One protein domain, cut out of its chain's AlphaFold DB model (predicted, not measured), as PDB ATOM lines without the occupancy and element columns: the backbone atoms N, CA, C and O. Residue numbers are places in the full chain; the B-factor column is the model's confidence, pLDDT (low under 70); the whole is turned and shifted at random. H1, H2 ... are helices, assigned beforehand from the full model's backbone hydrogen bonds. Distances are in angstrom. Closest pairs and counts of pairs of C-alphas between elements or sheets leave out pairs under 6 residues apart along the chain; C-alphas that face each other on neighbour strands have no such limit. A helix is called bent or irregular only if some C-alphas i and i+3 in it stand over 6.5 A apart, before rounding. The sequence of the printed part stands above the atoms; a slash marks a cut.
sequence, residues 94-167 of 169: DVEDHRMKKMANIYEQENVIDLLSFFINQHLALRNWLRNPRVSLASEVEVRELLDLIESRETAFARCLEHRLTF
ATOM      1  N   ASP A  94     135.129 173.436 162.853       64.62
ATOM      2  CA  ASP A  94     136.257 172.671 163.428       64.62
ATOM      3  C   ASP A  94     136.155 172.440 164.944       64.62
ATOM      4  O   ASP A  94     136.438 171.352 165.453       64.62
ATOM      5  N   VAL A  95     135.739 173.459 165.700       66.56
ATOM      6  CA  VAL A  95     135.665 173.374 167.170       66.56
ATOM      7  C   VAL A  95     134.488 172.507 167.608       66.56
ATOM      8  O   VAL A  95     134.627 171.701 168.530       66.56
ATOM      9  N   GLU A  96     133.341 172.637 166.939       68.00
ATOM     10  CA  GLU A  96     132.164 171.820 167.236       68.00
ATOM     11  C   GLU A  96     132.335 170.380 166.742       68.00
ATOM     12  O   GLU A  96     131.945 169.457 167.456       68.00
ATOM     13  N   ASP A  97     133.016 170.151 165.614       75.12
ATOM     14  CA  ASP A  97     133.378 168.799 165.172       75.12
ATOM     15  C   ASP A  97     134.340 168.127 166.164       75.12
ATOM     16  O   ASP A  97     134.128 166.983 166.573       75.12
ATOM     17  N   HIS A  98     135.340 168.858 166.670       77.62
ATOM     18  CA  HIS A  98     136.217 168.346 167.723       77.62
ATOM     19  C   HIS A  98     135.452 168.031 169.018       77.62
ATOM     20  O   HIS A  98     135.678 166.987 169.636       77.62
ATOM     21  N   ARG A  99     134.518 168.899 169.434       78.88
ATOM     22  CA  ARG A  99     133.659 168.657 170.607       78.88
ATOM     23  C   ARG A  99     132.746 167.453 170.404       78.88
ATOM     24  O   ARG A  99     132.605 166.662 171.333       78.88
ATOM     25  N   MET A 100     132.166 167.292 169.219       79.38
ATOM     26  CA  MET A 100     131.280 166.180 168.885       79.38
ATOM     27  C   MET A 100     132.043 164.855 168.853       79.38
ATOM     28  O   MET A 100     131.606 163.892 169.476       79.38
ATOM     29  N   LYS A 101     133.235 164.826 168.246       83.12
ATOM     30  CA  LYS A 101     134.138 163.663 168.280       83.12
ATOM     31  C   LYS A 101     134.582 163.320 169.699       83.12
ATOM     32  O   LYS A 101     134.595 162.152 170.079       83.12
ATOM     33  N   LYS A 102     134.905 164.329 170.515       86.50
ATOM     34  CA  LYS A 102     135.235 164.128 171.931       86.50
ATOM     35  C   LYS A 102     134.049 163.551 172.705       86.50
ATOM     36  O   LYS A 102     134.240 162.648 173.508       86.50
ATOM     37  N   MET A 103     132.845 164.055 172.452       81.81
ATOM     38  CA  MET A 103     131.624 163.575 173.091       81.81
ATOM     39  C   MET A 103     131.307 162.129 172.689       81.81
ATOM     40  O   MET A 103     131.037 161.311 173.560       81.81
ATOM     41  N   ALA A 104     131.407 161.791 171.401       82.38
ATOM     42  CA  ALA A 104     131.230 160.423 170.913       82.38
ATOM     43  C   ALA A 104     132.204 159.449 171.592       82.38
ATOM     44  O   ALA A 104     131.783 158.420 172.107       82.38
ATOM     45  N   ASN A 105     133.482 159.829 171.701       81.44
ATOM     46  CA  ASN A 105     134.491 159.020 172.385       81.44
ATOM     47  C   ASN A 105     134.178 158.847 173.886       81.44
ATOM     48  O   ASN A 105     134.322 157.755 174.425       81.44
ATOM     49  N   ILE A 106     133.677 159.886 174.566       79.75
ATOM     50  CA  ILE A 106     133.228 159.765 175.965       79.75
ATOM     51  C   ILE A 106     132.065 158.772 176.082       79.75
ATOM     52  O   ILE A 106     132.115 157.903 176.944       79.75
ATOM     53  N   TYR A 107     131.058 158.836 175.206       73.50
ATOM     54  CA  TYR A 107     129.940 157.883 175.223       73.50
ATOM     55  C   TYR A 107     130.374 156.447 174.905       73.50
ATOM     56  O   TYR A 107     129.895 155.491 175.517       73.50
ATOM     57  N   GLU A 108     131.319 156.271 173.982       77.12
ATOM     58  CA  GLU A 108     131.930 154.969 173.719       77.12
ATOM     59  C   GLU A 108     132.660 154.435 174.955       77.12
ATOM     60  O   GLU A 108     132.533 153.250 175.280       77.12
ATOM     61  N   GLN A 109     133.375 155.305 175.673       77.50
ATOM     62  CA  GLN A 109     134.056 154.970 176.922       77.50
ATOM     63  C   GLN A 109     133.079 154.656 178.059       77.50
ATOM     64  O   GLN A 109     133.292 153.670 178.761       77.50
ATOM     65  N   GLU A 110     131.996 155.416 178.229       75.50
ATOM     66  CA  GLU A 110     130.948 155.128 179.219       75.50
ATOM     67  C   GLU A 110     130.333 153.743 178.984       75.50
ATOM     68  O   GLU A 110     130.245 152.949 179.917       75.50
ATOM     69  N   ASN A 111     130.074 153.370 177.727       68.44
ATOM     70  CA  ASN A 111     129.629 152.016 177.388       68.44
ATOM     71  C   ASN A 111     130.662 150.932 177.763       68.44
ATOM     72  O   ASN A 111     130.286 149.828 178.160       68.44
ATOM     73  N   VAL A 112     131.974 151.204 177.650       77.44
ATOM     74  CA  VAL A 112     133.013 150.287 178.172       77.44
ATOM     75  C   VAL A 112     132.919 150.187 179.697       77.44
ATOM     76  O   VAL A 112     133.013 149.087 180.239       77.44
ATOM     77  N   ILE A 113     132.756 151.316 180.385       78.50
ATOM     78  CA  ILE A 113     132.709 151.388 181.850       78.50
ATOM     79  C   ILE A 113     131.488 150.642 182.394       78.50
ATOM     80  O   ILE A 113     131.621 149.915 183.381       78.50
ATOM     81  N   ASP A 114     130.334 150.750 181.740       76.06
ATOM     82  CA  ASP A 114     129.114 150.036 182.119       76.06
ATOM     83  C   ASP A 114     129.273 148.522 181.966       76.06
ATOM     84  O   ASP A 114     128.940 147.759 182.878       76.06
ATOM     85  N   LEU A 115     129.880 148.081 180.859       76.31
ATOM     86  CA  LEU A 115     130.231 146.677 180.656       76.31
ATOM     87  C   LEU A 115     131.198 146.187 181.741       76.31
ATOM     88  O   LEU A 115     130.932 145.182 182.399       76.31
ATOM     89  N   LEU A 116     132.295 146.910 181.987       78.94
ATOM     90  CA  LEU A 116     133.267 146.549 183.024       78.94
ATOM     91  C   LEU A 116     132.625 146.490 184.414       78.94
ATOM     92  O   LEU A 116     132.884 145.556 185.173       78.94
ATOM     93  N   SER A 117     131.753 147.441 184.738       81.12
ATOM     94  CA  SER A 117     131.031 147.484 186.010       81.12
ATOM     95  C   SER A 117     130.083 146.298 186.161       81.12
ATOM     96  O   SER A 117     130.029 145.686 187.232       81.12
ATOM     97  N   PHE A 118     129.374 145.915 185.097       81.62
ATOM     98  CA  PHE A 118     128.549 144.707 185.077       81.62
ATOM     99  C   PHE A 118     129.384 143.452 185.381       81.62
ATOM    100  O   PHE A 118     129.028 142.674 186.273       81.62
ATOM    101  N   PHE A 119     130.540 143.291 184.726       78.00
ATOM    102  CA  PHE A 119     131.419 142.136 184.940       78.00
ATOM    103  C   PHE A 119     132.043 142.105 186.337       78.00
ATOM    104  O   PHE A 119     132.052 141.056 186.984       78.00
ATOM    105  N   ILE A 120     132.520 143.246 186.843       82.06
ATOM    106  CA  ILE A 120     133.099 143.343 188.190       82.06
ATOM    107  C   ILE A 120     132.058 142.951 189.242       82.06
ATOM    108  O   ILE A 120     132.341 142.118 190.106       82.06
ATOM    109  N   ASN A 121     130.838 143.485 189.149       80.25
ATOM    110  CA  ASN A 121     129.761 143.152 190.083       80.25
ATOM    111  C   ASN A 121     129.388 141.666 190.020       80.25
ATOM    112  O   ASN A 121     129.184 141.027 191.056       80.25
ATOM    113  N   GLN A 122     129.365 141.086 188.821       73.56
ATOM    114  CA  GLN A 122     129.085 139.668 188.634       73.56
ATOM    115  C   GLN A 122     130.177 138.768 189.237       73.56
ATOM    116  O   GLN A 122     129.867 137.791 189.927       73.56
ATOM    117  N   HIS A 123     131.451 139.110 189.033       78.12
ATOM    118  CA  HIS A 123     132.581 138.367 189.591       78.12
ATOM    119  C   HIS A 123     132.642 138.486 191.122       78.12
ATOM    120  O   HIS A 123     132.927 137.513 191.823       78.12
ATOM    121  N   LEU A 124     132.319 139.661 191.672       79.81
ATOM    122  CA  LEU A 124     132.186 139.855 193.118       79.81
ATOM    123  C   LEU A 124     131.049 139.009 193.705       79.81
ATOM    124  O   LEU A 124     131.233 138.417 194.769       79.81
ATOM    125  N   ALA A 125     129.915 138.888 193.010       77.75
ATOM    126  CA  ALA A 125     128.807 138.031 193.433       77.75
ATOM    127  C   ALA A 125     129.213 136.546 193.489       77.75
ATOM    128  O   ALA A 125     128.969 135.888 194.500       77.75
ATOM    129  N   LEU A 126     129.905 136.042 192.459       75.12
ATOM    130  CA  LEU A 126     130.447 134.675 192.435       75.12
ATOM    131  C   LEU A 126     131.463 134.450 193.561       75.12
ATOM    132  O   LEU A 126     131.393 133.458 194.282       75.12
ATOM    133  N   ARG A 127     132.380 135.399 193.770       79.38
ATOM    134  CA  ARG A 127     133.390 135.321 194.834       79.38
ATOM    135  C   ARG A 127     132.772 135.325 196.234       79.38
ATOM    136  O   ARG A 127     133.255 134.610 197.110       79.38
ATOM    137  N   ASN A 128     131.738 136.132 196.458       80.00
ATOM    138  CA  ASN A 128     131.013 136.163 197.728       80.00
ATOM    139  C   ASN A 128     130.229 134.869 197.955       80.00
ATOM    140  O   ASN A 128     130.201 134.372 199.078       80.00
ATOM    141  N   TRP A 129     129.658 134.299 196.891       73.25
ATOM    142  CA  TRP A 129     128.996 133.001 196.946       73.25
ATOM    143  C   TRP A 129     129.987 131.882 197.291       73.25
ATOM    144  O   TRP A 129     129.785 131.207 198.289       73.25
ATOM    145  N   LEU A 130     131.116 131.767 196.583       74.44
ATOM    146  CA  LEU A 130     132.157 130.755 196.844       74.44
ATOM    147  C   LEU A 130     132.781 130.856 198.245       74.44
ATOM    148  O   LEU A 130     133.285 129.874 198.779       74.44
ATOM    149  N   ARG A 131     132.762 132.048 198.852       77.50
ATOM    150  CA  ARG A 131     133.211 132.271 200.235       77.50
ATOM    151  C   ARG A 131     132.151 131.936 201.283       77.50
ATOM    152  O   ARG A 131     132.472 131.943 202.471       77.50
ATOM    153  N   ASN A 132     130.906 131.676 200.883       77.00
ATOM    154  CA  ASN A 132     129.839 131.313 201.800       77.00
ATOM    155  C   ASN A 132     130.063 129.875 202.309       77.00
ATOM    156  O   ASN A 132     130.070 128.944 201.504       77.00
ATOM    157  N   PRO A 133     130.179 129.651 203.633       68.69
ATOM    158  CA  PRO A 133     130.403 128.320 204.203       68.69
ATOM    159  C   PRO A 133     129.329 127.287 203.834       68.69
ATOM    160  O   PRO A 133     129.586 126.087 203.895       68.69
ATOM    161  N   ARG A 134     128.125 127.739 203.446       65.12
ATOM    162  CA  ARG A 134     127.030 126.869 202.996       65.12
ATOM    163  C   ARG A 134     127.277 126.224 201.631       65.12
ATOM    164  O   ARG A 134     126.627 125.231 201.341       65.12
ATOM    165  N   VAL A 135     128.224 126.721 200.832       63.12
ATOM    166  CA  VAL A 135     128.598 126.100 199.547       63.12
ATOM    167  C   VAL A 135     129.180 124.702 199.745       63.12
ATOM    168  O   VAL A 135     128.908 123.815 198.947       63.12
ATOM    169  N   SER A 136     129.888 124.450 200.852       63.78
ATOM    170  CA  SER A 136     130.359 123.098 201.196       63.78
ATOM    171  C   SER A 136     129.232 122.120 201.558       63.78
ATOM    172  O   SER A 136     129.486 120.926 201.676       63.78
ATOM    173  N   LEU A 137     128.008 122.616 201.763       67.88
ATOM    174  CA  LEU A 137     126.800 121.825 202.012       67.88
ATOM    175  C   LEU A 137     125.847 121.840 200.805       67.88
ATOM    176  O   LEU A 137     124.720 121.363 200.931       67.88
ATOM    177  N   ALA A 138     126.270 122.410 199.671       75.56
ATOM    178  CA  ALA A 138     125.452 122.483 198.470       75.56
ATOM    179  C   ALA A 138     125.181 121.078 197.919       75.56
ATOM    180  O   ALA A 138     126.067 120.223 197.855       75.56
ATOM    181  N   SER A 139     123.937 120.850 197.517       80.25
ATOM    182  CA  SER A 139     123.518 119.643 196.820       80.25
ATOM    183  C   SER A 139     124.095 119.594 195.403       80.25
ATOM    184  O   SER A 139     124.429 120.613 194.801       80.25
ATOM    185  N   GLU A 140     124.170 118.394 194.830       80.62
ATOM    186  CA  GLU A 140     124.647 118.184 193.456       80.62
ATOM    187  C   GLU A 140     123.841 118.994 192.419       80.62
ATOM    188  O   GLU A 140     124.393 119.467 191.427       80.62
ATOM    189  N   VAL A 141     122.549 119.221 192.686       82.31
ATOM    190  CA  VAL A 141     121.666 120.055 191.856       82.31
ATOM    191  C   VAL A 141     122.081 121.526 191.914       82.31
ATOM    192  O   VAL A 141     122.243 122.146 190.870       82.31
ATOM    193  N   GLU A 142     122.335 122.068 193.107       78.19
ATOM    194  CA  GLU A 142     122.767 123.464 193.281       78.19
ATOM    195  C   GLU A 142     124.149 123.721 192.660       78.19
ATOM    196  O   GLU A 142     124.410 124.799 192.124       78.19
ATOM    197  N   VAL A 143     125.040 122.724 192.689       78.81
ATOM    198  CA  VAL A 143     126.341 122.798 192.005       78.81
ATOM    199  C   VAL A 143     126.159 122.819 190.486       78.81
ATOM    200  O   VAL A 143     126.832 123.587 189.799       78.81
ATOM    201  N   ARG A 144     125.233 122.015 189.949       80.62
ATOM    202  CA  ARG A 144     124.941 121.974 188.511       80.62
ATOM    203  C   ARG A 144     124.313 123.271 188.009       80.62
ATOM    204  O   ARG A 144     124.775 123.809 187.012       80.62
ATOM    205  N   GLU A 145     123.343 123.816 188.739       80.81
ATOM    206  CA  GLU A 145     122.731 125.114 188.423       80.81
ATOM    207  C   GLU A 145     123.767 126.245 188.393       80.81
ATOM    208  O   GLU A 145     123.685 127.155 187.567       80.81
ATOM    209  N   LEU A 146     124.778 126.184 189.263       75.00
ATOM    210  CA  LEU A 146     125.878 127.140 189.248       75.00
ATOM    211  C   LEU A 146     126.776 126.982 188.013       75.00
ATOM    212  O   LEU A 146     127.176 127.989 187.432       75.00
ATOM    213  N   LEU A 147     127.093 125.750 187.606       79.75
ATOM    214  CA  LEU A 147     127.878 125.496 186.395       79.75
ATOM    215  C   LEU A 147     127.138 125.976 185.140       79.75
ATOM    216  O   LEU A 147     127.727 126.701 184.341       79.75
ATOM    217  N   ASP A 148     125.838 125.696 185.034       82.31
ATOM    218  CA  ASP A 148     124.990 126.175 183.934       82.31
ATOM    219  C   ASP A 148     124.893 127.717 183.928       82.31
ATOM    220  O   ASP A 148     124.909 128.379 182.882       82.31
ATOM    221  N   LEU A 149     124.844 128.338 185.113       78.88
ATOM    222  CA  LEU A 149     124.881 129.793 185.252       78.88
ATOM    223  C   LEU A 149     126.234 130.379 184.817       78.88
ATOM    224  O   LEU A 149     126.265 131.477 184.267       78.88
ATOM    225  N   ILE A 150     127.349 129.690 185.056       76.06
ATOM    226  CA  ILE A 150     128.681 130.125 184.611       76.06
ATOM    227  C   ILE A 150     128.795 129.999 183.088       76.06
ATOM    228  O   ILE A 150     129.170 130.966 182.428       76.06
ATOM    229  N   GLU A 151     128.386 128.868 182.518       82.06
ATOM    230  CA  GLU A 151     128.435 128.611 181.074       82.06
ATOM    231  C   GLU A 151     127.537 129.585 180.284       82.06
ATOM    232  O   GLU A 151     127.943 130.180 179.277       82.06
ATOM    233  N   SER A 152     126.328 129.856 180.784       78.75
ATOM    234  CA  SER A 152     125.435 130.864 180.191       78.75
ATOM    235  C   SER A 152     125.992 132.296 180.275       78.75
ATOM    236  O   SER A 152     125.659 133.151 179.448       78.75
ATOM    237  N   ARG A 153     126.871 132.582 181.245       72.44
ATOM    238  CA  ARG A 153     127.545 133.883 181.384       72.44
ATOM    239  C   ARG A 153     128.757 134.010 180.470       72.44
ATOM    240  O   ARG A 153     128.925 135.069 179.868       72.44
ATOM    241  N   GLU A 154     129.553 132.956 180.311       76.12
ATOM    242  CA  GLU A 154     130.666 132.927 179.350       76.12
ATOM    243  C   GLU A 154     130.167 133.090 177.909       76.12
ATOM    244  O   GLU A 154     130.710 133.879 177.134       76.12
ATOM    245  N   THR A 155     129.059 132.435 177.568       79.31
ATOM    246  CA  THR A 155     128.415 132.600 176.255       79.31
ATOM    247  C   THR A 155     127.822 133.999 176.064       79.31
ATOM    248  O   THR A 155     127.926 134.575 174.979       79.31
ATOM    249  N   ALA A 156     127.238 134.606 177.103       76.81
ATOM    250  CA  ALA A 156     126.806 136.002 177.044       76.81
ATOM    251  C   ALA A 156     127.984 136.972 176.832       76.81
ATOM    252  O   ALA A 156     127.862 137.907 176.043       76.81
ATOM    253  N   PHE A 157     129.126 136.715 177.475       71.94
ATOM    254  CA  PHE A 157     130.353 137.492 177.314       71.94
ATOM    255  C   PHE A 157     130.911 137.416 175.888       71.94
ATOM    256  O   PHE A 157     131.175 138.456 175.285       71.94
ATOM    257  N   ALA A 158     131.021 136.207 175.329       75.50
ATOM    258  CA  ALA A 158     131.485 135.999 173.957       75.50
ATOM    259  C   ALA A 158     130.627 136.775 172.943       75.50
ATOM    260  O   ALA A 158     131.161 137.510 172.117       75.50
ATOM    261  N   ARG A 159     129.294 136.731 173.088       76.62
ATOM    262  CA  ARG A 159     128.374 137.491 172.220       76.62
ATOM    263  C   ARG A 159     128.528 139.007 172.352       76.62
ATOM    264  O   ARG A 159     128.467 139.710 171.347       76.62
ATOM    265  N   CYS A 160     128.712 139.527 173.568       70.00
ATOM    266  CA  CYS A 160     128.929 140.963 173.779       70.00
ATOM    267  C   CYS A 160     130.248 141.452 173.163       70.00
ATOM    268  O   CYS A 160     130.312 142.587 172.696       70.00
ATOM    269  N   LEU A 161     131.287 140.610 173.145       68.69
ATOM    270  CA  LEU A 161     132.551 140.910 172.469       68.69
ATOM    271  C   LEU A 161     132.423 140.837 170.944       68.69
ATOM    272  O   LEU A 161     132.881 141.748 170.256       68.69
ATOM    273  N   GLU A 162     131.768 139.804 170.414       72.19
ATOM    274  CA  GLU A 162     131.547 139.634 168.972       72.19
ATOM    275  C   GLU A 162     130.727 140.784 168.380       72.19
ATOM    276  O   GLU A 162     131.149 141.386 167.395       72.19
ATOM    277  N   HIS A 163     129.634 141.185 169.039       66.75
ATOM    278  CA  HIS A 163     128.841 142.353 168.645       66.75
ATOM    279  C   HIS A 163     129.658 143.659 168.676       66.75
ATOM    280  O   HIS A 163     129.258 144.664 168.102       66.75
ATOM    281  N   ARG A 164     130.810 143.712 169.346       60.44
ATOM    282  CA  ARG A 164     131.663 144.906 169.339       60.44
ATOM    283  C   ARG A 164     132.684 144.899 168.206       60.44
ATOM    284  O   ARG A 164     132.999 145.959 167.681       60.44
ATOM    285  N   LEU A 165     133.171 143.720 167.816       57.59
ATOM    286  CA  LEU A 165     134.117 143.554 166.709       57.59
ATOM    287  C   LEU A 165     133.452 143.728 165.336       57.59
ATOM    288  O   LEU A 165     134.127 144.088 164.383       57.59
ATOM    289  N   THR A 166     132.138 143.507 165.230       54.75
ATOM    290  CA  THR A 166     131.397 143.620 163.960       54.75
ATOM    291  C   THR A 166     130.875 145.023 163.641       54.75
ATOM    292  O   THR A 166     130.473 145.262 162.510       54.75
ATOM    293  N   PHE A 167     130.837 145.938 164.614       52.44
ATOM    294  CA  PHE A 167     130.317 147.309 164.453       52.44
ATOM    295  C   PHE A 167     131.402 148.386 164.662       52.44
ATOM    296  O   PHE A 167     131.082 149.538 164.939       52.44
TER     297      PHE A 167
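AT A GLANCE: This is residues 94 to 167 of the 169 residues of an uncharacterized protein of Puccinia graminis f. sp. tritici (strain CRL 75-36-700-3 / race SCCL) (UniProt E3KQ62). Picture a long, narrow, open U: helix H1 is one arm, the chain turns at the short helix H2, and H3 folds back beside H1 as the second, shorter arm. The two arms come near each other but do not pack tightly, and the first part of H1, with residues 94 to 114 standing free, sticks out past the end of H3. The printed part has 74 residues with three named helices, H1, H2 and H3 in that order, and no named strand. Its class is all helix. The whole is extended, with a radius of gyration of the C-alphas of 18.9 A and spans of 64 by 25 by 9 A, H1 making most of the length.

HOW THE PARTS SIT: Begin with H1, residues 95 to 130, and follow it through a tight link of 2 residues to H2, residues 133 to 137. H1 and H2 are close but not clearly touching, with 1 pair of C-alphas within 8 A: the closest C-alphas, those of Trp 129 and Val 135, are 7.4 A apart. A second tight link of 2 residues leads on to H3, residues 140 to 165, yet H2 and H3 are apart. Look across from H1 to H3 and you find them near each other, with no pair of C-alphas within 8 A but 7 pairs within 10 A. Along the backbone, each O i to N i+4 pair of H1 is within hydrogen-bond range, as are 21 of 22 in H3. In H2 it is 0 of 1, while 2 of 2 O i to N i+3 pairs are within range.

IN THESE COORDINATES: Find C-alpha 95 at (135.665, 173.374, 167.170); from there H1 runs 52.1 A to C-alpha 130 at (132.157, 130.755, 196.844). H2 is neither bent nor irregular, but only just: C-alphas 133 and 136 are 6.0 A apart. Then find C-alpha 140 at (124.647, 118.184, 193.456), where H3 begins, and trace it for 38.1 A to C-alpha 165 at (134.117, 143.554, 166.709).

THE WHOLE: Look for the two C-alphas farthest apart at Asp 94 and Leu 137, 64.5 A from each other, while the first and last printed C-alphas, of Asp 94 and Phe 167, are 26.1 A apart. The printed part has no cut, and both links are tight. Residues 161 to 167, of which 161 to 165 belong to H3, stand free. Read the B-factor column for the model's confidence: the mean pLDDT of the printed part is 75.2, and 15 residues are under 70, namely 94 to 96, 111, 133 to 137, 161 and 163 to 167.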